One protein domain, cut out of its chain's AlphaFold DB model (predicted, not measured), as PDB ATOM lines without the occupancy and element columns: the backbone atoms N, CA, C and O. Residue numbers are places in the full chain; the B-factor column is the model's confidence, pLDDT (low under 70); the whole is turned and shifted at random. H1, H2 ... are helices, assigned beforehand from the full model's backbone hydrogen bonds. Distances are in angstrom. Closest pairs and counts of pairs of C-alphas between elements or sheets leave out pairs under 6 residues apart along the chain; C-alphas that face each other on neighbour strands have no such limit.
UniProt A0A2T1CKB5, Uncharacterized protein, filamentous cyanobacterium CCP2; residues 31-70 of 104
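This is residues 31 to 70 of the 104 residues of an uncharacterized protein of filamentous cyanobacterium CCP2 (UniProt A0A2T1CKB5). Two helices meet at a steep angle, the later part of H1 against the first half of H2, and the loop between them, residues 45 to 54, doubles back on itself with a short antiparallel pairing of residues 48 to 49 with 52 to 53. After H2, a tail without a named element, residues 64 to 70, turns back. The printed part has 40 residues, with H1 then H2 and no named strand: all helix. It is compact and rounded, with a radius of gyration of the C-alphas of 9.8 A and spans of 26 by 24 by 14 A.

H1, the longest helix, takes residues 32 to 44 and is 18.5 A long, from C-alpha 32 at (328.634, 319.063, 409.623). H2 takes residues 55 to 63, 12.4 A, ending with C-alpha 63 at (335.048, 318.989, 386.793).

H1 touches H2 with residues 38 to 42 alone; the closest C-alphas, of Ala 42 and Leu 58, are 5.4 A apart. They run the same way at a steep tilt of 62 degrees. In H1 and H2 every O i to N i+4 pair is within hydrogen-bond range.

The C-alphas farthest apart, of Gly 50 and Val 70, are 28.2 A apart. The printed part has no cut, and the link from H1 to H2 is short. No printed residue is under 70 in pLDDT.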
ATOM      1  N   SER A  31     328.947 323.291 407.147       96.25
ATOM      2  CA  SER A  31     328.312 322.677 408.312       96.25
ATOM      3  C   SER A  31     328.564 321.158 408.332       96.25
ATOM      4  O   SER A  31     328.794 320.553 407.277       96.25
ATOM      5  N   PRO A  32     328.505 320.516 409.514       94.81
ATOM      6  CA  PRO A  32     328.634 319.063 409.623       94.81
ATOM      7  C   PRO A  32     327.571 318.308 408.813       94.81
ATOM      8  O   PRO A  32     327.888 317.320 408.161       94.81
ATOM      9  N   GLU A  33     326.336 318.816 408.796       96.31
ATOM     10  CA  GLU A  33     325.212 318.215 408.067       96.31
ATOM     11  C   GLU A  33     325.457 318.211 406.555       96.31
ATOM     12  O   GLU A  33     325.357 317.175 405.903       96.31
ATOM     13  N   THR A  34     325.857 319.354 405.985       94.69
ATOM     14  CA  THR A  34     326.164 319.447 404.550       94.69
ATOM     15  C   THR A  34     327.335 318.549 404.178       94.69
ATOM     16  O   THR A  34     327.307 317.899 403.134       94.69
ATOM     17  N   ARG A  35     328.356 318.479 405.039       94.19
ATOM     18  CA  ARG A  35     329.495 317.589 404.829       94.19
ATOM     19  C   ARG A  35     329.059 316.128 404.761       94.19
ATOM     20  O   ARG A  35     329.477 315.429 403.846       94.19
ATOM     21  N   GLN A  36     328.225 315.692 405.700       95.81
ATOM     22  CA  GLN A  36     327.740 314.316 405.747       95.81
ATOM     23  C   GLN A  36     326.960 313.955 404.479       95.81
ATOM     24  O   GLN A  36     327.242 312.933 403.859       95.81
ATOM     25  N   VAL A  37     326.059 314.834 404.029       95.56
ATOM     26  CA  VAL A  37     325.315 314.637 402.774       95.56
ATOM     27  C   VAL A  37     326.264 314.504 401.576       95.56
ATOM     28  O   VAL A  37     326.085 313.623 400.737       95.56
ATOM     29  N   LEU A  38     327.307 315.337 401.489       94.75
ATOM     30  CA  LEU A  38     328.300 315.237 400.413       94.75
ATOM     31  C   LEU A  38     329.122 313.943 400.482       94.75
ATOM     32  O   LEU A  38     329.457 313.387 399.438       94.75
ATOM     33  N   GLU A  39     329.450 313.456 401.680       95.69
ATOM     34  CA  GLU A  39     330.147 312.178 401.868       95.69
ATOM     35  C   GLU A  39     329.267 310.989 401.445       95.69
ATOM     36  O   GLU A  39     329.759 310.080 400.773       95.69
ATOM     37  N   GLU A  40     327.967 311.017 401.746       96.06
ATOM     38  CA  GLU A  40     327.002 310.006 401.291       96.06
ATOM     39  C   GLU A  40     326.861 309.994 399.762       96.06
ATOM     40  O   GLU A  40     326.885 308.928 399.141       96.06
ATOM     41  N   ILE A  41     326.782 311.173 399.138       94.81
ATOM     42  CA  ILE A  41     326.768 311.302 397.673       94.81
ATOM     43  C   ILE A  41     328.088 310.794 397.080       94.81
ATOM     44  O   ILE A  41     328.085 310.029 396.120       94.81
ATOM     45  N   ALA A  42     329.232 311.172 397.652       95.62
ATOM     46  CA  ALA A  42     330.525 310.684 397.182       95.62
ATOM     47  C   ALA A  42     330.592 309.150 397.246       95.62
ATOM     48  O   ALA A  42     331.043 308.513 396.293       95.62
ATOM     49  N   TYR A  43     330.088 308.548 398.324       95.94
ATOM     50  CA  TYR A  43     330.019 307.098 398.460       95.94
ATOM     51  C   TYR A  43     329.115 306.449 397.400       95.94
ATOM     52  O   TYR A  43     329.519 305.459 396.789       95.94
ATOM     53  N   SER A  44     327.934 307.015 397.124       95.25
ATOM     54  CA  SER A  44     326.992 306.451 396.143       95.25
ATOM     55  C   SER A  44     327.541 306.445 394.711       95.25
ATOM     56  O   SER A  44     327.270 305.511 393.957       95.25
ATOM     57  N   TYR A  45     328.388 307.418 394.361       94.75
ATOM     58  CA  TYR A  45     329.107 307.478 393.078       94.75
ATOM     59  C   TYR A  45     330.490 306.802 393.100       94.75
ATOM     60  O   TYR A  45     331.306 306.992 392.187       94.75
ATOM     61  N   ASN A  46     330.761 306.002 394.137       94.44
ATOM     62  CA  ASN A  46     332.009 305.268 394.345       94.44
ATOM     63  C   ASN A  46     333.264 306.169 394.329       94.44
ATOM     64  O   ASN A  46     334.351 305.762 393.915       94.44
ATOM     65  N   CYS A  47     333.117 307.421 394.762       94.12
ATOM     66  CA  CYS A  47     334.205 308.373 394.942       94.12
ATOM     67  C   CYS A  47     334.817 308.157 396.327       94.12
ATOM     68  O   CYS A  47     334.434 308.798 397.310       94.12
ATOM     69  N   THR A  48     335.762 307.220 396.410       94.62
ATOM     70  CA  THR A  48     336.437 306.876 397.662       94.62
ATOM     71  C   THR A  48     337.949 307.031 397.554       94.62
ATOM     72  O   THR A  48     338.544 306.834 396.496       94.62
ATOM     73  N   TYR A  49     338.583 307.387 398.668       91.06
ATOM     74  CA  TYR A  49     340.035 307.440 398.805       91.06
ATOM     75  C   TYR A  49     340.434 306.687 400.071       91.06
ATOM     76  O   TYR A  49     339.992 307.018 401.172       91.06
ATOM     77  N   GLY A  50     341.222 305.618 399.920       90.00
ATOM     78  CA  GLY A  50     341.588 304.743 401.041       90.00
ATOM     79  C   GLY A  50     340.381 304.094 401.735       90.00
ATOM     80  O   GLY A  50     340.389 303.939 402.953       90.00
ATOM     81  N   GLY A  51     339.322 303.775 400.979       89.81
ATOM     82  CA  GLY A  51     338.097 303.152 401.500       89.81
ATOM     83  C   GLY A  51     337.140 304.104 402.226       89.81
ATOM     84  O   GLY A  51     336.152 303.650 402.793       89.81
ATOM     85  N   LYS A  52     337.410 305.414 402.216       92.38
ATOM     86  CA  LYS A  52     336.540 306.438 402.809       92.38
ATOM     87  C   LYS A  52     335.927 307.323 401.725       92.38
ATOM     88  O   LYS A  52     336.603 307.565 400.723       92.38
ATOM     89  N   PRO A  53     334.692 307.822 401.907       92.94
ATOM     90  CA  PRO A  53     334.098 308.778 400.980       92.94
ATOM     91  C   PRO A  53     334.987 310.013 400.842       92.94
ATOM     92  O   PRO A  53     335.511 310.539 401.828       92.94
ATOM     93  N   TRP A  54     335.187 310.455 399.602       94.19
ATOM     94  CA  TRP A  54     336.132 311.513 399.277       94.19
ATOM     95  C   TRP A  54     335.472 312.599 398.429       94.19
ATOM     96  O   TRP A  54     335.303 312.462 397.219       94.19
ATOM     97  N   ILE A  55     335.131 313.713 399.085       94.31
ATOM     98  CA  ILE A  55     334.434 314.847 398.459       94.31
ATOM     99  C   ILE A  55     335.245 315.440 397.300       94.31
ATOM    100  O   ILE A  55     334.669 315.781 396.275       94.31
ATOM    101  N   ALA A  56     336.575 315.539 397.407       92.88
ATOM    102  CA  ALA A  56     337.360 316.101 396.307       92.88
ATOM    103  C   ALA A  56     337.321 315.209 395.055       92.88
ATOM    104  O   ALA A  56     337.269 315.742 393.957       92.88
ATOM    105  N   GLY A  57     337.233 313.882 395.203       92.56
ATOM    106  CA  GLY A  57     337.023 312.974 394.071       92.56
ATOM    107  C   GLY A  57     335.638 313.123 393.435       92.56
ATOM    108  O   GLY A  57     335.499 313.003 392.223       92.56
ATOM    109  N   LEU A  58     334.612 313.439 394.232       95.12
ATOM    110  CA  LEU A  58     333.294 313.806 393.703       95.12
ATOM    111  C   LEU A  58     333.369 315.097 392.872       95.12
ATOM    112  O   LEU A  58     332.823 315.142 391.774       95.12
ATOM    113  N   LEU A  59     334.057 316.125 393.378       93.94
ATOM    114  CA  LEU A  59     334.247 317.392 392.665       93.94
ATOM    115  C   LEU A  59     335.086 317.224 391.395       93.94
ATOM    116  O   LEU A  59     334.770 317.841 390.383       93.94
ATOM    117  N   ASP A  60     336.104 316.366 391.432       92.75
ATOM    118  CA  ASP A  60     336.944 316.050 390.276       92.75
ATOM    119  C   ASP A  60     336.113 315.435 389.146       92.75
ATOM    120  O   ASP A  60     336.119 315.949 388.032       92.75
ATOM    121  N   LYS A  61     335.269 314.437 389.450       94.19
ATOM    122  CA  LYS A  61     334.347 313.848 388.464       94.19
ATOM    123  C   LYS A  61     333.341 314.842 387.882       94.19
ATOM    124  O   LYS A  61     332.919 314.693 386.738       94.19
ATOM    125  N   ILE A  62     332.929 315.841 388.661       95.06
ATOM    126  CA  ILE A  62     332.088 316.931 388.150       95.06
ATOM    127  C   ILE A  62     332.908 317.822 387.209       95.06
ATOM    128  O   ILE A  62     332.442 318.163 386.125       95.06
ATOM    129  N   GLY A  63     334.139 318.168 387.594       92.94
ATOM    130  CA  GLY A  63     335.048 318.989 386.793       92.94
ATOM    131  C   GLY A  63     335.472 318.335 385.474       92.94
ATOM    132  O   GLY A  63     335.603 319.030 384.468       92.94
ATOM    133  N   THR A  64     335.633 317.010 385.450       94.31
ATOM    134  CA  THR A  64     335.950 316.239 384.236       94.31
ATOM    135  C   THR A  64     334.728 315.950 383.362       94.31
ATOM    136  O   THR A  64     334.885 315.495 382.229       94.31
ATOM    137  N   GLY A  65     333.514 316.223 383.855       92.38
ATOM    138  CA  GLY A  65     332.261 315.975 383.141       92.38
ATOM    139  C   GLY A  65     331.758 314.529 383.210       92.38
ATOM    140  O   GLY A  65     330.770 314.208 382.551       92.38
ATOM    141  N   GLU A  66     332.381 313.659 384.012       93.69
ATOM    142  CA  GLU A  66     331.862 312.308 384.282       93.69
ATOM    143  C   GLU A  66     330.546 312.342 385.069       93.69
ATOM    144  O   GLU A  66     329.687 311.476 384.897       93.69
ATOM    145  N   LEU A  67     330.378 313.346 385.934       93.81
ATOM    146  CA  LEU A  67     329.149 313.591 386.682       93.81
ATOM    147  C   LEU A  67     328.582 314.965 386.335       93.81
ATOM    148  O   LEU A  67     329.288 315.967 386.318       93.81
ATOM    149  N   THR A  68     327.272 315.020 386.101       93.12
ATOM    150  CA  THR A  68     326.556 316.273 385.843       93.12
ATOM    151  C   THR A  68     325.634 316.591 387.010       93.12
ATOM    152  O   THR A  68     324.840 315.753 387.435       93.12
ATOM    153  N   VAL A  69     325.711 317.821 387.514       89.94
ATOM    154  CA  VAL A  69     324.781 318.319 388.531       89.94
ATOM    155  C   VAL A  69     323.538 318.845 387.829       89.94
ATOM    156  O   VAL A  69     323.610 319.794 387.051       89.94
ATOM    157  N   VAL A  70     322.393 318.232 388.114       90.25
ATOM    158  CA  VAL A  70     321.094 318.684 387.615       90.25
ATOM    159  C   VAL A  70     320.295 319.327 388.747       90.25
ATOM    160  O   VAL A  70     320.356 318.853 389.885       90.25
TER     161      VAL A  70